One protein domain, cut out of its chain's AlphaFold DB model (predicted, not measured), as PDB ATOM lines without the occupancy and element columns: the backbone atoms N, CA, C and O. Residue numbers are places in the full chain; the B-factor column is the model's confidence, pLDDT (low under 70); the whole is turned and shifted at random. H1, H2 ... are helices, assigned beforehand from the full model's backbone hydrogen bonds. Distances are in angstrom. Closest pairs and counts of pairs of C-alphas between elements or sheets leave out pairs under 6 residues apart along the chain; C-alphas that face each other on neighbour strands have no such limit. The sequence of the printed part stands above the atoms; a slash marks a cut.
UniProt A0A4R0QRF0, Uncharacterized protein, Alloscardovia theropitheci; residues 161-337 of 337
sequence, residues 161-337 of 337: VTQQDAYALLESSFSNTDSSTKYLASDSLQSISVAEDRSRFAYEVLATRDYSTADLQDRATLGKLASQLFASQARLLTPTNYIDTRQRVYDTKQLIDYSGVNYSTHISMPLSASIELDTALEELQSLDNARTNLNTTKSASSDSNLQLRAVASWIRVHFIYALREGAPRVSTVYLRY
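This is residues 161 to 337 of the 337 residues of an uncharacterized protein of Alloscardovia theropitheci (UniProt A0A4R0QRF0). Five long helices stand side by side as a bundle, and round its long axis each touches the next in a closed ring, H1, H3, H2, H5, H6 and back to H1. After H3 the long link of residues 238 to 252 runs back along the length of the bundle to the small helix H4, near H2, while the small helix H7 lies outside the ring. The printed part has 177 residues with seven named helices, H1 to H7 in order along the chain, and no named strand; its class is all helix. It is compact, with a radius of gyration of the C-alphas of 16.2 A, and rounded, with spans of 46 by 33 by 28 A.

H1 is residues 163 to 175, 18.0 A long, beginning at C-alpha 163 (135.045, 128.965, 171.013). H2 is residues 186 to 209, 34.7 A long. H3 is residues 216 to 237, 31.7 A long, ending at C-alpha 237 (147.477, 146.460, 184.022). H4 is residues 253 to 256. H5 is residues 271 to 294, 34.9 A long, and H6 is residues 302 to 325, 34.8 A long. H7 is residues 331 to 334, ending at C-alpha 334 (121.696, 144.434, 168.062).

H1, H2, H3, H5 and H6 form a bundle, with mostly aligned packing: the pairs that touch stand at a shallow tilt. H1 touches H3 at 18 degrees, the same way; their closest C-alphas, of Tyr 167 and Ala 226, are 6.7 A apart. H1 touches H6 at 17 degrees, opposite ways, with the closest C-alphas, of Leu 170 and Ala 310, at 5.0 A. H2 and H3 form a helical hairpin; they touch at 19 degrees, opposite ways, with the closest C-alphas, of Ser 193 and Ser 227, at 4.2 A. H2 touches H5 at 5 degrees, opposite ways, with the closest C-alphas, of Ile 192 and Glu 283, at 4.9 A. H5 and H6 form the other helical hairpin, at 25 degrees, opposite ways; H6 touches H5 with residues 315 to 325 alone, and the closest C-alphas, of Ala 273 and Ala 322, are 4.1 A apart. H4 is close to H2 but not clearly touching, with the C-alphas of Ala 202 and Leu 255 at 7.1 A. H7 and H5 are only just apart, at 8.2 A. Every O i to N i+4 pair is within hydrogen-bond range in H1, H2, H3 and H6, and 19 of 20 in H5; H4 and H7 are too short for such a pair.

The two C-alphas farthest apart, of Ser 212 and Thr 297, are 51.1 A apart. The printed part has no cut and ends at the chain's last residue, Tyr 337. The links H3 to H4 and H4 to H5 are long. The mean pLDDT of the printed part is 80.9; 40 residues are under 70, among them residues 176 to 183, 259 to 266 and 290 to 304.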
ATOM      1  N   VAL A 161     135.690 130.498 164.380       72.19
ATOM      2  CA  VAL A 161     134.235 130.262 164.278       72.19
ATOM      3  C   VAL A 161     133.738 129.296 165.355       72.19
ATOM      4  O   VAL A 161     132.543 129.008 165.433       72.19
ATOM      5  N   THR A 162     134.667 128.812 166.178       82.81
ATOM      6  CA  THR A 162     134.456 127.968 167.352       82.81
ATOM      7  C   THR A 162     135.032 128.681 168.577       82.81
ATOM      8  O   THR A 162     135.967 129.479 168.446       82.81
ATOM      9  N   GLN A 163     134.503 128.393 169.771       84.69
ATOM     10  CA  GLN A 163     135.045 128.965 171.013       84.69
ATOM     11  C   GLN A 163     136.481 128.491 171.267       84.69
ATOM     12  O   GLN A 163     137.310 129.271 171.723       84.69
ATOM     13  N   GLN A 164     136.820 127.253 170.898       88.31
ATOM     14  CA  GLN A 164     138.168 126.714 171.086       88.31
ATOM     15  C   GLN A 164     139.226 127.483 170.278       88.31
ATOM     16  O   GLN A 164     140.265 127.859 170.824       88.31
ATOM     17  N   ASP A 165     138.961 127.747 168.995       85.25
ATOM     18  CA  ASP A 165     139.893 128.492 168.140       85.25
ATOM     19  C   ASP A 165     139.994 129.961 168.581       85.25
ATOM     20  O   ASP A 165     141.071 130.561 168.539       85.25
ATOM     21  N   ALA A 166     138.881 130.545 169.041       87.38
ATOM     22  CA  ALA A 166     138.860 131.911 169.555       87.38
ATOM     23  C   ALA A 166     139.645 132.045 170.860       87.38
ATOM     24  O   ALA A 166     140.425 132.987 171.000       87.38
ATOM     25  N   TYR A 167     139.520 131.072 171.763       90.94
ATOM     26  CA  TYR A 167     140.326 131.013 172.976       90.94
ATOM     27  C   TYR A 167     141.822 130.869 172.655       90.94
ATOM     28  O   TYR A 167     142.641 131.580 173.230       90.94
ATOM     29  N   ALA A 168     142.201 130.017 171.696       89.38
ATOM     30  CA  ALA A 168     143.603 129.871 171.293       89.38
ATOM     31  C   ALA A 168     144.190 131.181 170.722       89.38
ATOM     32  O   ALA A 168     145.337 131.548 171.008       89.38
ATOM     33  N   LEU A 169     143.400 131.930 169.943       87.00
ATOM     34  CA  LEU A 169     143.790 133.255 169.456       87.00
ATOM     35  C   LEU A 169     143.925 134.269 170.606       87.00
ATOM     36  O   LEU A 169     144.898 135.017 170.647       87.00
ATOM     37  N   LEU A 170     142.993 134.270 171.560       89.56
ATOM     38  CA  LEU A 170     143.067 135.075 172.784       89.56
ATOM     39  C   LEU A 170     144.336 134.789 173.585       89.56
ATOM     40  O   LEU A 170     145.116 135.704 173.850       89.56
ATOM     41  N   GLU A 171     144.564 133.526 173.933       90.44
ATOM     42  CA  GLU A 171     145.694 133.077 174.744       90.44
ATOM     43  C   GLU A 171     147.030 133.450 174.093       90.44
ATOM     44  O   GLU A 171     147.900 134.041 174.741       90.44
ATOM     45  N   SER A 172     147.171 133.198 172.789       87.31
ATOM     46  CA  SER A 172     148.369 133.584 172.040       87.31
ATOM     47  C   SER A 172     148.531 135.104 171.924       87.31
ATOM     48  O   SER A 172     149.651 135.606 172.042       87.31
ATOM     49  N   SER A 173     147.442 135.861 171.750       84.75
ATOM     50  CA  SER A 173     147.500 137.326 171.668       84.75
ATOM     51  C   SER A 173     147.937 137.973 172.983       84.75
ATOM     52  O   SER A 173     148.672 138.955 172.961       84.75
ATOM     53  N   PHE A 174     147.541 137.415 174.131       83.38
ATOM     54  CA  PHE A 174     147.912 137.959 175.435       83.38
ATOM     55  C   PHE A 174     149.277 137.472 175.926       83.38
ATOM     56  O   PHE A 174     149.978 138.234 176.593       83.38
ATOM     57  N   SER A 175     149.695 136.262 175.543       78.19
ATOM     58  CA  SER A 175     151.014 135.712 175.895       78.19
ATOM     59  C   SER A 175     152.175 136.439 175.208       78.19
ATOM     60  O   SER A 175     153.266 136.519 175.762       78.19
ATOM     61  N   ASN A 176     151.943 136.995 174.015       62.78
ATOM     62  CA  ASN A 176     152.979 137.620 173.185       62.78
ATOM     63  C   ASN A 176     153.137 139.136 173.402       62.78
ATOM     64  O   ASN A 176     153.821 139.791 172.620       62.78
ATOM     65  N   THR A 177     152.502 139.714 174.427       59.97
ATOM     66  CA  THR A 177     152.438 141.176 174.590       59.97
ATOM     67  C   THR A 177     153.018 141.680 175.899       59.97
ATOM     68  O   THR A 177     152.548 141.323 176.981       59.97
ATOM     69  N   ASP A 178     153.983 142.592 175.788       59.81
ATOM     70  CA  ASP A 178     154.460 143.379 176.920       59.81
ATOM     71  C   ASP A 178     153.330 144.241 177.506       59.81
ATOM     72  O   ASP A 178     152.455 144.763 176.812       59.81
ATOM     73  N   SER A 179     153.352 144.421 178.827       55.38
ATOM     74  CA  SER A 179     152.354 145.201 179.581       55.38
ATOM     75  C   SER A 179     152.176 146.651 179.112       55.38
ATOM     76  O   SER A 179     151.129 147.245 179.364       55.38
ATOM     77  N   SER A 180     153.147 147.206 178.384       50.88
ATOM     78  CA  SER A 180     153.193 148.601 177.935       50.88
ATOM     79  C   SER A 180     152.444 148.894 176.620       50.88
ATOM     80  O   SER A 180     152.217 150.072 176.309       50.88
ATOM     81  N   THR A 181     152.031 147.864 175.865       54.56
ATOM     82  CA  THR A 181     151.400 147.973 174.526       54.56
ATOM     83  C   THR A 181     149.934 147.524 174.484       54.56
ATOM     84  O   THR A 181     149.343 147.392 173.411       54.56
ATOM     85  N   LYS A 182     149.320 147.303 175.649       61.22
ATOM     86  CA  LYS A 182     147.954 146.783 175.754       61.22
ATOM     87  C   LYS A 182     146.927 147.839 175.344       61.22
ATOM     88  O   LYS A 182     146.932 148.954 175.862       61.22
ATOM     89  N   TYR A 183     146.066 147.466 174.398       65.81
ATOM     90  CA  TYR A 183     145.047 148.351 173.822       65.81
ATOM     91  C   TYR A 183     143.808 148.480 174.712       65.81
ATOM     92  O   TYR A 183     143.112 149.483 174.656       65.81
ATOM     93  N   LEU A 184     143.524 147.472 175.536       76.75
ATOM     94  CA  LEU A 184     142.303 147.405 176.335       76.75
ATOM     95  C   LEU A 184     142.547 147.902 177.759       76.75
ATOM     96  O   LEU A 184     143.528 147.520 178.400       76.75
ATOM     97  N   ALA A 185     141.638 148.744 178.253       82.56
ATOM     98  CA  ALA A 185     141.658 149.225 179.628       82.56
ATOM     99  C   ALA A 185     141.404 148.078 180.621       82.56
ATOM    100  O   ALA A 185     140.666 147.135 180.321       82.56
ATOM    101  N   SER A 186     141.989 148.184 181.818       86.81
ATOM    102  CA  SER A 186     141.814 147.185 182.883       86.81
ATOM    103  C   SER A 186     140.338 146.974 183.235       86.81
ATOM    104  O   SER A 186     139.883 145.836 183.270       86.81
ATOM    105  N   ASP A 187     139.569 148.058 183.368       88.12
ATOM    106  CA  ASP A 187     138.141 148.011 183.707       88.12
ATOM    107  C   ASP A 187     137.308 147.268 182.647       88.12
ATOM    108  O   ASP A 187     136.381 146.528 182.979       88.12
ATOM    109  N   SER A 188     137.660 147.414 181.366       89.25
ATOM    110  CA  SER A 188     136.998 146.698 180.271       89.25
ATOM    111  C   SER A 188     137.315 145.209 180.308       89.25
ATOM    112  O   SER A 188     136.404 144.394 180.223       89.25
ATOM    113  N   LEU A 189     138.585 144.839 180.500       91.25
ATOM    114  CA  LEU A 189     138.984 143.436 180.658       91.25
ATOM    115  C   LEU A 189     138.349 142.807 181.901       91.25
ATOM    116  O   LEU A 189     137.937 141.652 181.868       91.25
ATOM    117  N   GLN A 190     138.238 143.566 182.987       92.38
ATOM    118  CA  GLN A 190     137.561 143.124 184.194       92.38
ATOM    119  C   GLN A 190     136.066 142.893 183.946       92.38
ATOM    120  O   GLN A 190     135.547 141.854 184.349       92.38
ATOM    121  N   SER A 191     135.391 143.808 183.252       92.56
ATOM    122  CA  SER A 191     133.964 143.676 182.929       92.56
ATOM    123  C   SER A 191     133.704 142.467 182.024       92.56
ATOM    124  O   SER A 191     132.862 141.633 182.349       92.56
ATOM    125  N   ILE A 192     134.524 142.287 180.982       94.38
ATOM    126  CA  ILE A 192     134.525 141.090 180.125       94.38
ATOM    127  C   ILE A 192     134.748 139.821 180.968       94.38
ATOM    128  O   ILE A 192     134.004 138.853 180.859       94.38
ATOM    129  N   SER A 193     135.710 139.827 181.901       95.69
ATOM    130  CA  SER A 193     135.975 138.659 182.757       95.69
ATOM    131  C   SER A 193     134.789 138.253 183.644       95.69
ATOM    132  O   SER A 193     134.659 137.074 183.991       95.69
ATOM    133  N   VAL A 194     133.946 139.217 184.033       95.25
ATOM    134  CA  VAL A 194     132.732 138.986 184.826       95.25
ATOM    135  C   VAL A 194     131.616 138.422 183.954       95.25
ATOM    136  O   VAL A 194     130.971 137.466 184.387       95.25
ATOM    137  N   ALA A 195     131.420 138.952 182.743       94.38
ATOM    138  CA  ALA A 195     130.475 138.401 181.769       94.38
ATOM    139  C   ALA A 195     130.788 136.919 181.489       94.38
ATOM    140  O   ALA A 195     129.923 136.053 181.644       94.38
ATOM    141  N   GLU A 196     132.062 136.601 181.250       96.12
ATOM    142  CA  GLU A 196     132.534 135.228 181.045       96.12
ATOM    143  C   GLU A 196     132.332 134.313 182.262       96.12
ATOM    144  O   GLU A 196     131.914 133.162 182.129       96.12
ATOM    145  N   ASP A 197     132.585 134.802 183.483       96.12
ATOM    146  CA  ASP A 197     132.374 133.994 184.693       96.12
ATOM    147  C   ASP A 197     130.886 133.700 184.946       96.12
ATOM    148  O   ASP A 197     130.549 132.624 185.454       96.12
ATOM    149  N   ARG A 198     129.997 134.634 184.586       93.31
ATOM    150  CA  ARG A 198     128.541 134.438 184.634       93.31
ATOM    151  C   ARG A 198     128.084 133.424 183.594       93.31
ATOM    152  O   ARG A 198     127.345 132.507 183.950       93.31
ATOM    153  N   SER A 199     128.560 133.552 182.354       92.56
ATOM    154  CA  SER A 199     128.285 132.604 181.269       92.56
ATOM    155  C   SER A 199     128.742 131.192 181.639       92.56
ATOM    156  O   SER A 199     127.938 130.257 181.638       92.56
ATOM    157  N   ARG A 200     129.991 131.042 182.112       94.12
ATOM    158  CA  ARG A 200     130.521 129.787 182.674       94.12
ATOM    159  C   ARG A 200     129.570 129.193 183.704       94.12
ATOM    160  O   ARG A 200     129.220 128.021 183.605       94.12
ATOM    161  N   PHE A 201     129.199 129.971 184.719       93.75
ATOM    162  CA  PHE A 201     128.349 129.480 185.800       93.75
ATOM    163  C   PHE A 201     126.983 129.022 185.278       93.75
ATOM    164  O   PHE A 201     126.499 127.964 185.678       93.75
ATOM    165  N   ALA A 202     126.388 129.767 184.344       91.19
ATOM    166  CA  ALA A 202     125.147 129.367 183.701       91.19
ATOM    167  C   ALA A 202     125.298 128.029 182.961       91.19
ATOM    168  O   ALA A 202     124.466 127.140 183.140       91.19
ATOM    169  N   TYR A 203     126.388 127.832 182.216       91.50
ATOM    170  CA  TYR A 203     126.670 126.566 181.538       91.50
ATOM    171  C   TYR A 203     126.947 125.398 182.488       91.50
ATOM    172  O   TYR A 203     126.506 124.288 182.208       91.50
ATOM    173  N   GLU A 204     127.592 125.618 183.636       91.31
ATOM    174  CA  GLU A 204     127.751 124.581 184.669       91.31
ATOM    175  C   GLU A 204     126.393 124.145 185.249       91.31
ATOM    176  O   GLU A 204     126.126 122.951 185.425       91.31
ATOM    177  N   VAL A 205     125.496 125.104 185.499       90.31
ATOM    178  CA  VAL A 205     124.127 124.824 185.960       90.31
ATOM    179  C   VAL A 205     123.321 124.103 184.877       90.31
ATOM    180  O   VAL A 205     122.604 123.146 185.168       90.31
ATOM    181  N   LEU A 206     123.450 124.502 183.611       87.62
ATOM    182  CA  LEU A 206     122.770 123.819 182.510       87.62
ATOM    183  C   LEU A 206     123.308 122.410 182.282       87.62
ATOM    184  O   LEU A 206     122.508 121.496 182.135       87.62
ATOM    185  N   ALA A 207     124.625 122.209 182.327       87.56
ATOM    186  CA  ALA A 207     125.244 120.898 182.146       87.56
ATOM    187  C   ALA A 207     124.833 119.895 183.235       87.56
ATOM    188  O   ALA A 207     124.808 118.688 182.994       87.56
ATOM    189  N   THR A 208     124.505 120.384 184.436       83.88
ATOM    190  CA  THR A 208     123.974 119.552 185.525       83.88
ATOM    191  C   THR A 208     122.469 119.299 185.403       83.88
ATOM    192  O   THR A 208     122.007 118.232 185.802       83.88
ATOM    193  N   ARG A 209     121.703 120.242 184.834       80.31
ATOM    194  CA  ARG A 209     120.249 120.117 184.624       80.31
ATOM    195  C   ARG A 209     119.884 119.285 183.393       80.31
ATOM    196  O   ARG A 209     118.929 118.516 183.442       80.31
ATOM    197  N   ASP A 210     120.605 119.477 182.296       68.44
ATOM    198  CA  ASP A 210     120.311 118.925 180.976       68.44
ATOM    199  C   ASP A 210     121.576 118.299 180.374       68.44
ATOM    200  O   ASP A 210     122.352 118.929 179.657       68.44
ATOM    201  N   TYR A 211     121.798 117.024 180.695       59.44
ATOM    202  CA  TYR A 211     122.966 116.266 180.236       59.44
ATOM    203  C   TYR A 211     122.896 115.891 178.736       59.44
ATOM    204  O   TYR A 211     123.772 115.193 178.230       59.44
ATOM    205  N   SER A 212     121.838 116.286 178.014       59.25
ATOM    206  CA  SER A 212     121.584 115.824 176.640       59.25
ATOM    207  C   SER A 212     122.300 116.637 175.553       59.25
ATOM    208  O   SER A 212     122.560 116.115 174.467       59.25
ATOM    209  N   THR A 213     122.677 117.882 175.841       64.62
ATOM    210  CA  THR A 213     123.474 118.737 174.948       64.62
ATOM    211  C   THR A 213     124.966 118.508 175.180       64.62
ATOM    212  O   THR A 213     125.498 118.824 176.243       64.62
ATOM    213  N   ALA A 214     125.633 117.937 174.174       65.56
ATOM    214  CA  ALA A 214     126.974 117.363 174.288       65.56
ATOM    215  C   ALA A 214     128.111 118.370 174.562       65.56
ATOM    216  O   ALA A 214     129.204 117.936 174.908       65.56
ATOM    217  N   ASP A 215     127.884 119.679 174.428       83.81
ATOM    218  CA  ASP A 215     128.937 120.700 174.474       83.81
ATOM    219  C   ASP A 215     128.842 121.679 175.661       83.81
ATOM    220  O   ASP A 215     129.737 122.503 175.833       83.81
ATOM    221  N   LEU A 216     127.823 121.594 176.530       86.94
ATOM    222  CA  LEU A 216     127.666 122.550 177.645       86.94
ATOM    223  C   LEU A 216     128.869 122.562 178.605       86.94
ATOM    224  O   LEU A 216     129.261 123.619 179.098       86.94
ATOM    225  N   GLN A 217     129.467 121.394 178.869       88.69
ATOM    226  CA  GLN A 217     130.657 121.289 179.725       88.69
ATOM    227  C   GLN A 217     131.892 121.923 179.077       88.69
ATOM    228  O   GLN A 217     132.700 122.548 179.770       88.69
ATOM    229  N   ASP A 218     132.025 121.794 177.757       89.31
ATOM    230  CA  ASP A 218     133.125 122.399 177.008       89.31
ATOM    231  C   ASP A 218     133.007 123.926 177.043       89.31
ATOM    232  O   ASP A 218     133.992 124.610 177.320       89.31
ATOM    233  N   ARG A 219     131.791 124.466 176.893       89.88
ATOM    234  CA  ARG A 219     131.528 125.912 177.016       89.88
ATOM    235  C   ARG A 219     131.808 126.445 178.408       89.88
ATOM    236  O   ARG A 219     132.474 127.464 178.549       89.88
ATOM    237  N   ALA A 220     131.364 125.734 179.446       92.50
ATOM    238  CA  ALA A 220     131.712 126.075 180.821       92.50
ATOM    239  C   ALA A 220     133.239 126.099 181.014       92.50
ATOM    240  O   ALA A 220     133.796 127.031 181.596       92.50
ATOM    241  N   THR A 221     133.943 125.100 180.485       94.00
ATOM    242  CA  THR A 221     135.405 125.029 180.581       94.00
ATOM    243  C   THR A 221     136.074 126.199 179.860       94.00
ATOM    244  O   THR A 221     136.957 126.837 180.432       94.00
ATOM    245  N   LEU A 222     135.633 126.528 178.647       93.94
ATOM    246  CA  LEU A 222     136.177 127.636 177.865       93.94
ATOM    247  C   LEU A 222     135.879 128.996 178.500       93.94
ATOM    248  O   LEU A 222     136.811 129.780 178.668       93.94
ATOM    249  N   GLY A 223     134.651 129.241 178.964       94.19
ATOM    250  CA  GLY A 223     134.301 130.472 179.682       94.19
ATOM    251  C   GLY A 223     135.096 130.640 180.983       94.19
ATOM    252  O   GLY A 223     135.545 131.733 181.329       94.19
ATOM    253  N   LYS A 224     135.398 129.537 181.687       95.31
ATOM    254  CA  LYS A 224     136.309 129.560 182.843       95.31
ATOM    255  C   LYS A 224     137.710 130.023 182.460       95.31
ATOM    256  O   LYS A 224     138.286 130.851 183.170       95.31
ATOM    257  N   LEU A 225     138.269 129.457 181.395       96.25
ATOM    258  CA  LEU A 225     139.610 129.792 180.930       96.25
ATOM    259  C   LEU A 225     139.669 131.243 180.434       96.25
ATOM    260  O   LEU A 225     140.544 131.994 180.867       96.25
ATOM    261  N   ALA A 226     138.702 131.667 179.619       95.62
ATOM    262  CA  ALA A 226     138.592 133.034 179.116       95.62
ATOM    263  C   ALA A 226     138.443 134.050 180.257       95.62
ATOM    264  O   ALA A 226     139.236 134.987 180.360       95.62
ATOM    265  N   SER A 227     137.520 133.814 181.197       96.38
ATOM    266  CA  SER A 227     137.353 134.659 182.385       96.38
ATOM    267  C   SER A 227     138.656 134.805 183.176       96.38
ATOM    268  O   SER A 227     139.025 135.904 183.597       96.38
ATOM    269  N   GLN A 228     139.383 133.705 183.400       95.06
ATOM    270  CA  GLN A 228     140.666 133.737 184.105       95.06
ATOM    271  C   GLN A 228     141.729 134.523 183.343       95.06
ATOM    272  O   GLN A 228     142.443 135.314 183.962       95.06
ATOM    273  N   LEU A 229     141.806 134.342 182.026       94.25
ATOM    274  CA  LEU A 229     142.735 135.058 181.164       94.25
ATOM    275  C   LEU A 229     142.485 136.571 181.238       94.25
ATOM    276  O   LEU A 229     143.402 137.318 181.582       94.25
ATOM    277  N   PHE A 230     141.244 137.019 181.042       93.88
ATOM    278  CA  PHE A 230     140.876 138.435 181.122       93.88
ATOM    279  C   PHE A 230     141.126 139.047 182.504       93.88
ATOM    280  O   PHE A 230     141.740 140.110 182.607       93.88
ATOM    281  N   ALA A 231     140.738 138.352 183.575       93.56
ATOM    282  CA  ALA A 231     140.985 138.788 184.949       93.56
ATOM    283  C   ALA A 231     142.488 138.910 185.258       93.56
ATOM    284  O   ALA A 231     142.944 139.886 185.857       93.56
ATOM    285  N   SER A 232     143.286 137.931 184.817       92.25
ATOM    286  CA  SER A 232     144.742 137.971 184.985       92.25
ATOM    287  C   SER A 232     145.356 139.154 184.237       92.25
ATOM    288  O   SER A 232     146.241 139.835 184.758       92.25
ATOM    289  N   GLN A 233     144.823 139.460 183.056       90.00
ATOM    290  CA  GLN A 233     145.293 140.546 182.221       90.00
ATOM    291  C   GLN A 233     144.941 141.921 182.796       90.00
ATOM    292  O   GLN A 233     145.802 142.803 182.818       90.00
ATOM    293  N   ALA A 234     143.719 142.087 183.305       89.94
ATOM    294  CA  ALA A 234     143.295 143.279 184.034       89.94
ATOM    295  C   ALA A 234     144.208 143.524 185.249       89.94
ATOM    296  O   ALA A 234     144.765 144.609 185.421       89.94
ATOM    297  N   ARG A 235     144.487 142.474 186.033       91.00
ATOM    298  CA  ARG A 235     145.407 142.552 187.175       91.00
ATOM    299  C   ARG A 235     146.814 142.999 186.783       91.00
ATOM    300  O   ARG A 235     147.430 143.759 187.524       91.00
ATOM    301  N   LEU A 236     147.335 142.544 185.642       88.62
ATOM    302  CA  LEU A 236     148.653 142.965 185.156       88.62
ATOM    303  C   LEU A 236     148.699 144.451 184.770       88.62
ATOM    304  O   LEU A 236     149.769 145.050 184.831       88.62
ATOM    305  N   LEU A 237     147.570 145.040 184.368       85.19
ATOM    306  CA  LEU A 237     147.477 146.460 184.022       85.19
ATOM    307  C   LEU A 237     147.352 147.368 185.247       85.19
ATOM    308  O   LEU A 237     147.900 148.469 185.246       85.19
ATOM    309  N   THR A 238     146.644 146.925 186.289       85.75
ATOM    310  CA  THR A 238     146.394 147.720 187.505       85.75
ATOM    311  C   THR A 238     146.722 146.941 188.787       85.75
ATOM    312  O   THR A 238     145.860 146.760 189.647       85.75
ATOM    313  N   PRO A 239     147.982 146.509 188.992       83.88
ATOM    314  CA  PRO A 239     148.337 145.542 190.037       83.88
ATOM    315  C   PRO A 239     148.020 145.989 191.471       83.88
ATOM    316  O   PRO A 239     147.787 145.137 192.324       83.88
ATOM    317  N   THR A 240     148.005 147.295 191.752       86.31
ATOM    318  CA  THR A 240     147.749 147.836 193.099       86.31
ATOM    319  C   THR A 240     146.269 148.057 193.406       86.31
ATOM    320  O   THR A 240     145.896 148.050 194.574       86.31
ATOM    321  N   ASN A 241     145.437 148.257 192.379       84.50
ATOM    322  CA  ASN A 241     144.028 148.649 192.524       84.50
ATOM    323  C   ASN A 241     143.062 147.586 191.982       84.50
ATOM    324  O   ASN A 241     141.851 147.778 192.019       84.50
ATOM    325  N   TYR A 242     143.589 146.480 191.459       88.56
ATOM    326  CA  TYR A 242     142.784 145.391 190.941       88.56
ATOM    327  C   TYR A 242     142.053 144.667 192.076       88.56
ATOM    328  O   TYR A 242     142.673 144.107 192.983       88.56
ATOM    329  N   ILE A 243     140.728 144.635 191.979       88.81
ATOM    330  CA  ILE A 243     139.848 143.850 192.841       88.81
ATOM    331  C   ILE A 243     139.139 142.854 191.937       88.81
ATOM    332  O   ILE A 243     138.448 143.267 191.016       88.81
ATOM    333  N   ASP A 244     139.288 141.556 192.187       89.62
ATOM    334  CA  ASP A 244     138.549 140.540 191.434       89.62
ATOM    335  C   ASP A 244     137.060 140.599 191.814       89.62
ATOM    336  O   ASP A 244     136.692 140.279 192.943       89.62
ATOM    337  N   THR A 245     136.211 141.056 190.893       91.25
ATOM    338  CA  THR A 245     134.761 141.229 191.107       91.25
ATOM    339  C   THR A 245     133.940 140.002 190.718       91.25
ATOM    340  O   THR A 245     132.716 140.006 190.864       91.25
ATOM    341  N   ARG A 246     134.591 138.944 190.227       94.19
ATOM    342  CA  ARG A 246     133.929 137.698 189.839       94.19
ATOM    343  C   ARG A 246     133.468 136.940 191.076       94.19
ATOM    344  O   ARG A 246     134.203 136.810 192.052       94.19
ATOM    345  N   GLN A 247     132.254 136.408 191.025       89.50
ATOM    346  CA  GLN A 247     131.621 135.800 192.196       89.50
ATOM    347  C   GLN A 247     131.761 134.277 192.229       89.50
ATOM    348  O   GLN A 247     131.538 133.689 193.286       89.50
ATOM    349  N   ARG A 248     132.148 133.625 191.117       85.69
ATOM    350  CA  ARG A 248     132.177 132.157 190.911       85.69
ATOM    351  C   ARG A 248     130.832 131.437 191.085       85.69
ATOM    352  O   ARG A 248     130.644 130.366 190.517       85.69
ATOM    353  N   VAL A 249     129.918 131.982 191.871       89.00
ATOM    354  CA  VAL A 249     128.562 131.499 192.101       89.00
ATOM    355  C   VAL A 249     127.646 132.705 191.976       89.00
ATOM    356  O   VAL A 249     127.860 133.707 192.655       89.00
ATOM    357  N   TYR A 250     126.643 132.601 191.111       88.38
ATOM    358  CA  TYR A 250     125.660 133.656 190.870       88.38
ATOM    359  C   TYR A 250     124.257 133.182 191.255       88.38
ATOM    360  O   TYR A 250     124.025 131.991 191.475       88.38
ATOM    361  N   ASP A 251     123.314 134.118 191.356       85.31
ATOM    362  CA  ASP A 251     121.912 133.772 191.592       85.31
ATOM    363  C   ASP A 251     121.359 132.989 190.391       85.31
ATOM    364  O   ASP A 251     121.382 133.457 189.252       85.31
ATOM    365  N   THR A 252     120.866 131.781 190.649       81.19
ATOM    366  CA  THR A 252     120.323 130.883 189.628       81.19
ATOM    367  C   THR A 252     118.839 131.091 189.375       81.19
ATOM    368  O   THR A 252     118.323 130.491 188.432       81.19
ATOM    369  N   LYS A 253     118.135 131.928 190.156       82.19
ATOM    370  CA  LYS A 253     116.683 132.130 190.004       82.19
ATOM    371  C   LYS A 253     116.300 132.449 188.567       82.19
ATOM    372  O   LYS A 253     115.441 131.786 188.010       82.19
ATOM    373  N   GLN A 254     117.014 133.370 187.922       69.81
ATOM    374  CA  GLN A 254     116.727 133.747 186.536       69.81
ATOM    375  C   GLN A 254     116.987 132.621 185.523       69.81
ATOM    376  O   GLN A 254     116.298 132.569 184.516       69.81
ATOM    377  N   LEU A 255     117.931 131.706 185.783       75.06
ATOM    378  CA  LEU A 255     118.209 130.542 184.921       75.06
ATOM    379  C   LEU A 255     117.167 129.427 185.096       75.06
ATOM    380  O   LEU A 255     116.863 128.688 184.156       75.06
ATOM    381  N   ILE A 256     116.650 129.286 186.318       71.62
ATOM    382  CA  ILE A 256     115.608 128.321 186.675       71.62
ATOM    383  C   ILE A 256     114.251 128.803 186.156       71.62
ATOM    384  O   ILE A 256     113.532 128.028 185.531       71.62
ATOM    385  N   ASP A 257     113.951 130.084 186.357       70.12
ATOM    386  CA  ASP A 257     112.690 130.729 185.992       70.12
ATOM    387  C   ASP A 257     112.675 131.221 184.535       70.12
ATOM    388  O   ASP A 257     111.697 131.830 184.094       70.12
ATOM    389  N   TYR A 258     113.756 130.996 183.777       70.00
ATOM    390  CA  TYR A 258     113.883 131.511 182.419       70.00
ATOM    391  C   TYR A 258     112.744 131.013 181.529       70.00
ATOM    392  O   TYR A 258     112.608 129.820 181.248       70.00
ATOM    393  N   SER A 259     111.957 131.958 181.021       64.56
ATOM    394  CA  SER A 259     110.769 131.677 180.217       64.56
ATOM    395  C   SER A 259     111.046 131.581 178.719       64.56
ATOM    396  O   SER A 259     110.101 131.561 177.932       64.56
ATOM    397  N   GLY A 260     112.309 131.598 178.286       67.06
ATOM    398  CA  GLY A 260     112.603 131.708 176.862       67.06
ATOM    399  C   GLY A 260     112.622 133.139 176.349       67.06
ATOM    400  O   GLY A 260     112.434 133.283 175.153       67.06
ATOM    401  N   VAL A 261     112.738 134.183 177.185       67.19
ATOM    402  CA  VAL A 261     112.653 135.594 176.755       67.19
ATOM    403  C   VAL A 261     113.800 136.426 177.324       67.19
ATOM    404  O   VAL A 261     113.983 136.497 178.537       67.19
ATOM    405  N   ASN A 262     114.534 137.108 176.447       66.06
ATOM    406  CA  ASN A 262     115.572 138.062 176.816       66.06
ATOM    407  C   ASN A 262     114.948 139.379 177.312       66.06
ATOM    408  O   ASN A 262     114.122 139.979 176.622       66.06
ATOM    409  N   TYR A 263     115.342 139.848 178.501       57.81
ATOM    410  CA  TYR A 263     114.736 141.029 179.134       57.81
ATOM    411  C   TYR A 263     115.150 142.359 178.482       57.81
ATOM    412  O   TYR A 263     114.377 143.311 178.499       57.81
ATOM    413  N   SER A 264     116.342 142.421 177.881       58.56
ATOM    414  CA  SER A 264     116.881 143.635 177.251       58.56
ATOM    415  C   SER A 264     116.261 143.899 175.871       58.56
ATOM    416  O   SER A 264     115.994 145.040 175.502       58.56
ATOM    417  N   THR A 265     115.973 142.832 175.119       63.81
ATOM    418  CA  THR A 265     115.439 142.901 173.747       63.81
ATOM    419  C   THR A 265     113.959 142.523 173.629       63.81
ATOM    420  O   THR A 265     113.362 142.738 172.576       63.81
ATOM    421  N   HIS A 266     113.352 141.952 174.678       69.88
ATOM    422  CA  HIS A 266     112.010 141.338 174.672       69.88
ATOM    423  C   HIS A 266     111.816 140.229 173.628       69.88
ATOM    424  O   HIS A 266     110.695 139.917 173.221       69.88
ATOM    425  N   ILE A 267     112.906 139.612 173.188       74.06
ATOM    426  CA  ILE A 267     112.880 138.565 172.174       74.06
ATOM    427  C   ILE A 267     112.804 137.208 172.846       74.06
ATOM    428  O   ILE A 267     113.572 136.920 173.764       74.06
ATOM    429  N   SER A 268     111.921 136.352 172.331       82.38
ATOM    430  CA  SER A 268     111.888 134.962 172.753       82.38
ATOM    431  C   SER A 268     112.950 134.127 172.029       82.38
ATOM    432  O   SER A 268     112.967 134.088 170.800       82.38
ATOM    433  N   MET A 269     113.836 133.476 172.783       84.75
ATOM    434  CA  MET A 269     114.859 132.552 172.291       84.75
ATOM    435  C   MET A 269     115.210 131.482 173.346       84.75
ATOM    436  O   MET A 269     114.979 131.707 174.540       84.75
ATOM    437  N   PRO A 270     115.779 130.326 172.948       85.50
ATOM    438  CA  PRO A 270     116.243 129.306 173.890       85.50
ATOM    439  C   PRO A 270     117.234 129.855 174.922       85.50
ATOM    440  O   PRO A 270     117.946 130.818 174.659       85.50
ATOM    441  N   LEU A 271     117.287 129.228 176.102       85.50
ATOM    442  CA  LEU A 271     118.093 129.716 177.229       85.50
ATOM    443  C   LEU A 271     119.588 129.783 176.916       85.50
ATOM    444  O   LEU A 271     120.260 130.740 177.283       85.50
ATOM    445  N   SER A 272     120.114 128.780 176.223       86.31
ATOM    446  CA  SER A 272     121.511 128.784 175.803       86.31
ATOM    447  C   SER A 272     121.788 129.936 174.822       86.31
ATOM    448  O   SER A 272     122.755 130.665 175.010       86.31
ATOM    449  N   ALA A 273     120.868 130.206 173.887       87.31
ATOM    450  CA  ALA A 273     120.982 131.325 172.952       87.31
ATOM    451  C   ALA A 273     120.969 132.687 173.661       87.31
ATOM    452  O   ALA A 273     121.725 133.580 173.281       87.31
ATOM    453  N   SER A 274     120.132 132.854 174.694       86.56
ATOM    454  CA  SER A 274     120.098 134.098 175.469       86.56
ATOM    455  C   SER A 274     121.349 134.296 176.310       86.56
ATOM    456  O   SER A 274     121.823 135.420 176.379       86.56
ATOM    457  N   ILE A 275     121.904 133.232 176.904       89.44
ATOM    458  CA  ILE A 275     123.155 133.319 177.676       89.44
ATOM    459  C   ILE A 275     124.291 133.812 176.775       89.44
ATOM    460  O   ILE A 275     124.977 134.766 177.135       89.44
ATOM    461  N   GLU A 276     124.456 133.212 175.593       91.00
ATOM    462  CA  GLU A 276     125.478 133.639 174.631       91.00
ATOM    463  C   GLU A 276     125.259 135.085 174.175       91.00
ATOM    464  O   GLU A 276     126.204 135.868 174.110       91.00
ATOM    465  N   LEU A 277     124.011 135.463 173.878       89.25
ATOM    466  CA  LEU A 277     123.696 136.810 173.415       89.25
ATOM    467  C   LEU A 277     123.943 137.867 174.497       89.25
ATOM    468  O   LEU A 277     124.549 138.894 174.207       89.25
ATOM    469  N   ASP A 278     123.476 137.628 175.722       89.00
ATOM    470  CA  ASP A 278     123.662 138.553 176.842       89.00
ATOM    471  C   ASP A 278     125.147 138.712 177.176       89.00
ATOM    472  O   ASP A 278     125.606 139.835 177.381       89.00
ATOM    473  N   THR A 279     125.908 137.614 177.132       92.00
ATOM    474  CA  THR A 279     127.370 137.646 177.290       92.00
ATOM    475  C   THR A 279     128.003 138.508 176.200       92.00
ATOM    476  O   THR A 279     128.689 139.477 176.514       92.00
ATOM    477  N   ALA A 280     127.695 138.240 174.925       93.00
ATOM    478  CA  ALA A 280     128.247 138.995 173.802       93.00
ATOM    479  C   ALA A 280     127.948 140.499 173.902       93.00
ATOM    480  O   ALA A 280     128.815 141.324 173.621       93.00
ATOM    481  N   LEU A 281     126.725 140.869 174.295       90.56
ATOM    482  CA  LEU A 281     126.315 142.265 174.439       90.56
ATOM    483  C   LEU A 281     127.004 142.953 175.631       90.56
ATOM    484  O   LEU A 281     127.439 144.095 175.487       90.56
ATOM    485  N   GLU A 282     127.152 142.277 176.775       90.56
ATOM    486  CA  GLU A 282     127.862 142.814 177.951       90.56
ATOM    487  C   GLU A 282     129.361 143.017 177.658       90.56
ATOM    488  O   GLU A 282     129.942 144.061 177.987       90.56
ATOM    489  N   GLU A 283     129.994 142.060 176.975       92.56
ATOM    490  CA  GLU A 283     131.382 142.187 176.525       92.56
ATOM    491  C   GLU A 283     131.550 143.321 175.509       92.56
ATOM    492  O   GLU A 283     132.502 144.104 175.589       92.56
ATOM    493  N   LEU A 284     130.607 143.449 174.572       91.00
ATOM    494  CA  LEU A 284     130.647 144.479 173.544       91.00
ATOM    495  C   LEU A 284     130.501 145.880 174.135       91.00
ATOM    496  O   LEU A 284     131.283 146.773 173.808       91.00
ATOM    497  N   GLN A 285     129.571 146.054 175.074       88.50
ATOM    498  CA  GLN A 285     129.419 147.298 175.821       88.50
ATOM    499  C   GLN A 285     130.708 147.648 176.582       88.50
ATOM    500  O   GLN A 285     131.130 148.805 176.617       88.50
ATOM    501  N   SER A 286     131.374 146.648 177.166       88.19
ATOM    502  CA  SER A 286     132.652 146.832 177.863       88.19
ATOM    503  C   SER A 286     133.775 147.280 176.919       88.19
ATOM    504  O   SER A 286     134.609 148.113 177.299       88.19
ATOM    505  N   LEU A 287     133.782 146.762 175.687       86.62
ATOM    506  CA  LEU A 287     134.725 147.130 174.632       86.62
ATOM    507  C   LEU A 287     134.477 148.554 174.103       86.62
ATOM    508  O   LEU A 287     135.426 149.331 173.967       86.62
ATOM    509  N   ASP A 288     133.218 148.936 173.882       81.50
ATOM    510  CA  ASP A 288     132.840 150.292 173.454       81.50
ATOM    511  C   ASP A 288     133.116 151.347 174.538       81.50
ATOM    512  O   ASP A 288     133.604 152.446 174.251       81.50
ATOM    513  N   ASN A 289     132.908 151.006 175.812       75.06
ATOM    514  CA  ASN A 289     133.289 151.874 176.926       75.06
ATOM    515  C   ASN A 289     134.815 152.072 177.001       75.06
ATOM    516  O   ASN A 289     135.278 153.181 177.284       75.06
ATOM    517  N   ALA A 290     135.608 151.041 176.674       68.31
ATOM    518  CA  ALA A 290     137.072 151.129 176.599       68.31
ATOM    519  C   ALA A 290     137.523 152.196 175.593       68.31
ATOM    520  O   ALA A 290     138.443 152.973 175.854       68.31
ATOM    521  N   ARG A 291     136.844 152.251 174.442       64.44
ATOM    522  CA  ARG A 291     137.136 153.179 173.345       64.44
ATOM    523  C   ARG A 291     136.972 154.639 173.745       64.44
ATOM    524  O   ARG A 291     137.786 155.468 173.341       64.44
ATOM    525  N   THR A 292     135.970 154.961 174.561       54.09
ATOM    526  CA  THR A 292     135.753 156.339 175.039       54.09
ATOM    527  C   THR A 292     136.965 156.858 175.826       54.09
ATOM    528  O   THR A 292     137.291 158.042 175.747       54.09
ATOM    529  N   ASN A 293     137.707 155.957 176.478       49.69
ATOM    530  CA  ASN A 293     138.902 156.270 177.263       49.69
ATOM    531  C   ASN A 293     140.215 156.261 176.447       49.69
ATOM    532  O   ASN A 293     141.238 156.734 176.937       49.69
ATOM    533  N   LEU A 294     140.208 155.750 175.207       51.22
ATOM    534  CA  LEU A 294     141.400 155.573 174.354       51.22
ATOM    535  C   LEU A 294     141.614 156.695 173.321       51.22
ATOM    536  O   LEU A 294     142.649 156.720 172.655       51.22
ATOM    537  N   ASN A 295     140.694 157.660 173.214       41.22
ATOM    538  CA  ASN A 295     140.769 158.787 172.267       41.22
ATOM    539  C   ASN A 295     141.924 159.785 172.523       41.22
ATOM    540  O   ASN A 295     142.024 160.807 171.847       41.22
ATOM    541  N   THR A 296     142.840 159.493 173.447       38.53
ATOM    542  CA  THR A 296     144.054 160.280 173.676       38.53
ATOM    543  C   THR A 296     145.319 159.443 173.437       38.53
ATOM    544  O   THR A 296     145.824 158.764 174.327       38.53
ATOM    545  N   THR A 297     145.918 159.615 172.250       38.62
ATOM    546  CA  THR A 297     147.386 159.667 172.015       38.62
ATOM    547  C   THR A 297     148.255 158.404 171.839       38.62
ATOM    548  O   THR A 297     149.476 158.534 171.912       38.62
ATOM    549  N   LYS A 298     147.748 157.214 171.484       44.75
ATOM    550  CA  LYS A 298     148.647 156.121 171.033       44.75
ATOM    551  C   LYS A 298     148.296 155.590 169.648       44.75
ATOM    552  O   LYS A 298     147.220 155.045 169.436       44.75
ATOM    553  N   SER A 299     149.243 155.732 168.717       43.03
ATOM    554  CA  SER A 299     149.239 154.991 167.455       43.03
ATOM    555  C   SER A 299     149.245 153.499 167.799       43.03
ATOM    556  O   SER A 299     150.153 153.047 168.499       43.03
ATOM    557  N   ALA A 300     148.209 152.762 167.396       53.38
ATOM    558  CA  ALA A 300     148.077 151.343 167.714       53.38
ATOM    559  C   ALA A 300     149.271 150.567 167.133       53.38
ATOM    560  O   ALA A 300     149.555 150.663 165.937       53.38
ATOM    561  N   SER A 301     149.997 149.825 167.973       59.06
ATOM    562  CA  SER A 301     151.037 148.915 167.488       59.06
ATOM    563  C   SER A 301     150.397 147.699 166.805       59.06
ATOM    564  O   SER A 301     149.205 147.424 166.982       59.06
ATOM    565  N   SER A 302     151.183 146.934 166.040       62.00
ATOM    566  CA  SER A 302     150.745 145.644 165.474       62.00
ATOM    567  C   SER A 302     150.131 144.723 166.530       62.00
ATOM    568  O   SER A 302     149.148 144.033 166.265       62.00
ATOM    569  N   ASP A 303     150.680 144.767 167.740       62.09
ATOM    570  CA  ASP A 303     150.314 143.892 168.848       62.09
ATOM    571  C   ASP A 303     149.012 144.345 169.525       62.09
ATOM    572  O   ASP A 303     148.171 143.522 169.881       62.09
ATOM    573  N   SER A 304     148.794 145.663 169.626       66.62
ATOM    574  CA  SER A 304     147.523 146.250 170.065       66.62
ATOM    575  C   SER A 304     146.364 145.835 169.148       66.62
ATOM    576  O   SER A 304     145.292 145.458 169.626       66.62
ATOM    577  N   ASN A 305     146.595 145.843 167.832       72.38
ATOM    578  CA  ASN A 305     145.603 145.416 166.842       72.38
ATOM    579  C   ASN A 305     145.326 143.908 166.917       72.38
ATOM    580  O   ASN A 305     144.187 143.484 166.718       72.38
ATOM    581  N   LEU A 306     146.338 143.094 167.241       79.19
ATOM    582  CA  LEU A 306     146.165 141.656 167.445       79.19
ATOM    583  C   LEU A 306     145.284 141.353 168.667       79.19
ATOM    584  O   LEU A 306     144.397 140.510 168.567       79.19
ATOM    585  N   GLN A 307     145.477 142.058 169.786       82.00
ATOM    586  CA  GLN A 307     144.628 141.903 170.976       82.00
ATOM    587  C   GLN A 307     143.180 142.308 170.705       82.00
ATOM    588  O   GLN A 307     142.265 141.560 171.040       82.00
ATOM    589  N   LEU A 308     142.965 143.465 170.067       83.56
ATOM    590  CA  LEU A 308     141.619 143.902 169.695       83.56
ATOM    591  C   LEU A 308     140.948 142.865 168.792       83.56
ATOM    592  O   LEU A 308     139.803 142.494 169.027       83.56
ATOM    593  N   ARG A 309     141.675 142.349 167.797       85.06
ATOM    594  CA  ARG A 309     141.179 141.297 166.907       85.06
ATOM    595  C   ARG A 309     140.833 140.014 167.659       85.06
ATOM    596  O   ARG A 309     139.824 139.394 167.332       85.06
ATOM    597  N   ALA A 310     141.645 139.606 168.631       88.06
ATOM    598  CA  ALA A 310     141.395 138.408 169.424       88.06
ATOM    599  C   ALA A 310     140.136 138.555 170.290       88.06
ATOM    600  O   ALA A 310     139.264 137.691 170.243       88.06
ATOM    601  N   VAL A 311     139.986 139.686 170.988       91.25
ATOM    602  CA  VAL A 311     138.785 139.988 171.785       91.25
ATOM    603  C   VAL A 311     137.547 140.133 170.901       91.25
ATOM    604  O   VAL A 311     136.526 139.516 171.175       91.25
ATOM    605  N   ALA A 312     137.640 140.855 169.785       90.75
ATOM    606  CA  ALA A 312     136.544 140.963 168.824       90.75
ATOM    607  C   ALA A 312     136.131 139.590 168.265       90.75
ATOM    608  O   ALA A 312     134.948 139.331 168.056       90.75
ATOM    609  N   SER A 313     137.095 138.692 168.043       90.00
ATOM    610  CA  SER A 313     136.822 137.328 167.581       90.00
ATOM    611  C   SER A 313     136.131 136.478 168.649       90.00
ATOM    612  O   SER A 313     135.269 135.679 168.301       90.00
ATOM    613  N   TRP A 314     136.475 136.666 169.924       93.75
ATOM    614  CA  TRP A 314     135.805 136.016 171.051       93.75
ATOM    615  C   TRP A 314     134.336 136.429 171.157       93.75
ATOM    616  O   TRP A 314     133.454 135.582 171.024       93.75
ATOM    617  N   ILE A 315     134.075 137.739 171.219       94.25
ATOM    618  CA  ILE A 315     132.716 138.302 171.257       94.25
ATOM    619  C   ILE A 315     131.906 137.831 170.040       94.25
ATOM    620  O   ILE A 315     130.748 137.419 170.143       94.25
ATOM    621  N   ARG A 316     132.526 137.837 168.851       92.38
ATOM    622  CA  ARG A 316     131.904 137.337 167.617       92.38
ATOM    623  C   ARG A 316     131.452 135.885 167.750       92.38
ATOM    624  O   ARG A 316     130.411 135.531 167.196       92.38
ATOM    625  N   VAL A 317     132.222 135.033 168.422       91.56
ATOM    626  CA  VAL A 317     131.849 133.630 168.597       91.56
ATOM    627  C   VAL A 317     130.626 133.496 169.502       91.56
ATOM    628  O   VAL A 317     129.720 132.760 169.117       91.56
ATOM    629  N   HIS A 318     130.512 134.253 170.597       92.75
ATOM    630  CA  HIS A 318     129.276 134.285 171.392       92.75
ATOM    631  C   HIS A 318     128.056 134.641 170.526       92.75
ATOM    632  O   HIS A 318     127.068 133.903 170.500       92.75
ATOM    633  N   PHE A 319     128.154 135.674 169.678       91.44
ATOM    634  CA  PHE A 319     127.086 135.977 168.715       91.44
ATOM    635  C   PHE A 319     126.791 134.814 167.757       91.44
ATOM    636  O   PHE A 319     125.627 134.514 167.498       91.44
ATOM    637  N   ILE A 320     127.811 134.141 167.215       89.62
ATOM    638  CA  ILE A 320     127.618 132.992 166.316       89.62
ATOM    639  C   ILE A 320     126.834 131.877 167.011       89.62
ATOM    640  O   ILE A 320     125.909 131.327 166.409       89.62
ATOM    641  N   TYR A 321     127.178 131.546 168.254       88.69
ATOM    642  CA  TYR A 321     126.488 130.513 169.021       88.69
ATOM    643  C   TYR A 321     125.047 130.921 169.347       88.69
ATOM    644  O   TYR A 321     124.127 130.165 169.031       88.69
ATOM    645  N   ALA A 322     124.825 132.155 169.810       88.81
ATOM    646  CA  ALA A 322     123.483 132.700 170.022       88.81
ATOM    647  C   ALA A 322     122.597 132.572 168.766       88.81
ATOM    648  O   ALA A 322     121.485 132.039 168.800       88.81
ATOM    649  N   LEU A 323     123.107 133.019 167.614       87.75
ATOM    650  CA  LEU A 323     122.400 133.024 166.326       87.75
ATOM    651  C   LEU A 323     122.178 131.618 165.736       87.75
ATOM    652  O   LEU A 323     121.258 131.414 164.928       87.75
ATOM    653  N   ARG A 324     123.030 130.648 166.086       85.69
ATOM    654  CA  ARG A 324     122.864 129.231 165.718       85.69
ATOM    655  C   ARG A 324     121.790 128.551 166.555       85.69
ATOM    656  O   ARG A 324     121.066 127.716 166.025       85.69
ATOM    657  N   GLU A 325     121.660 128.943 167.815       84.81
ATOM    658  CA  GLU A 325     120.738 128.329 168.773       84.81
ATOM    659  C   GLU A 325     119.347 128.949 168.794       84.81
ATOM    660  O   GLU A 325     118.453 128.419 169.446       84.81
ATOM    661  N   GLY A 326     119.129 130.037 168.057       83.69
ATOM    662  CA  GLY A 326     117.791 130.587 167.835       83.69
ATOM    663  C   GLY A 326     117.634 132.067 168.153       83.69
ATOM    664  O   GLY A 326     116.509 132.560 168.092       83.69
ATOM    665  N   ALA A 327     118.713 132.797 168.449       85.81
ATOM    666  CA  ALA A 327     118.644 134.253 168.502       85.81
ATOM    667  C   ALA A 327     118.277 134.833 167.113       85.81
ATOM    668  O   ALA A 327     118.711 134.303 166.079       85.81
ATOM    669  N   PRO A 328     117.492 135.925 167.038       84.69
ATOM    670  CA  PRO A 328     117.080 136.521 165.770       84.69
ATOM    671  C   PRO A 328     118.251 136.961 164.902       84.69
ATOM    672  O   PRO A 328     119.210 137.556 165.370       84.69
ATOM    673  N   ARG A 329     118.155 136.769 163.591       83.06
ATOM    674  CA  ARG A 329     119.243 137.110 162.658       83.06
ATOM    675  C   ARG A 329     119.091 138.495 162.042       83.06
ATOM    676  O   ARG A 329     119.376 138.694 160.865       83.06
ATOM    677  N   VAL A 330     118.591 139.442 162.825       77.75
ATOM    678  CA  VAL A 330     118.265 140.788 162.355       77.75
ATOM    679  C   VAL A 330     119.229 141.775 163.001       77.75
ATOM    680  O   VAL A 330     119.167 142.001 164.204       77.75
ATOM    681  N   SER A 331     120.113 142.383 162.208       73.12
ATOM    682  CA  SER A 331     121.141 143.307 162.715       73.12
ATOM    683  C   SER A 331     120.560 144.514 163.457       73.12
ATOM    684  O   SER A 331     121.148 144.974 164.430       73.12
ATOM    685  N   THR A 332     119.379 144.999 163.063       72.38
ATOM    686  CA  THR A 332     118.716 146.154 163.698       72.38
ATOM    687  C   THR A 332     118.301 145.918 165.150       72.38
ATOM    688  O   THR A 332     118.040 146.889 165.857       72.38
ATOM    689  N   VAL A 333     118.250 144.659 165.593       69.88
ATOM    690  CA  VAL A 333     118.016 144.295 166.996       69.88
ATOM    691  C   VAL A 333     119.243 144.604 167.852       69.88
ATOM    692  O   VAL A 333     119.100 145.043 168.986       69.88
ATOM    693  N   TYR A 334     120.442 144.402 167.305       75.50
ATOM    694  CA  TYR A 334     121.696 144.434 168.062       75.50
ATOM    695  C   TYR A 334     122.466 145.747 167.899       75.50
ATOM    696  O   TYR A 334     123.240 146.116 168.768       75.50
ATOM    697  N   LEU A 335     122.232 146.489 166.812       70.12
ATOM    698  CA  LEU A 335     122.898 147.771 166.533       70.12
ATOM    699  C   LEU A 335     122.256 148.981 167.249       70.12
ATOM    700  O   LEU A 335     122.525 150.121 166.880       70.12
ATOM    701  N   ARG A 336     121.355 148.748 168.213       54.38
ATOM    702  CA  ARG A 336     120.734 149.795 169.053       54.38
ATOM    703  C   ARG A 336     121.326 149.884 170.460       54.38
ATOM    704  O   ARG A 336     120.834 150.691 171.250       54.38
ATOM    705  N   TYR A 337     122.320 149.051 170.747       47.03
ATOM    706  CA  TYR A 337     123.152 149.154 171.938       47.03
ATOM    707  C   TYR A 337     124.267 150.171 171.719       47.03
ATOM    708  O   TYR A 337     124.789 150.223 170.579       47.03
TER     709      TYR A 337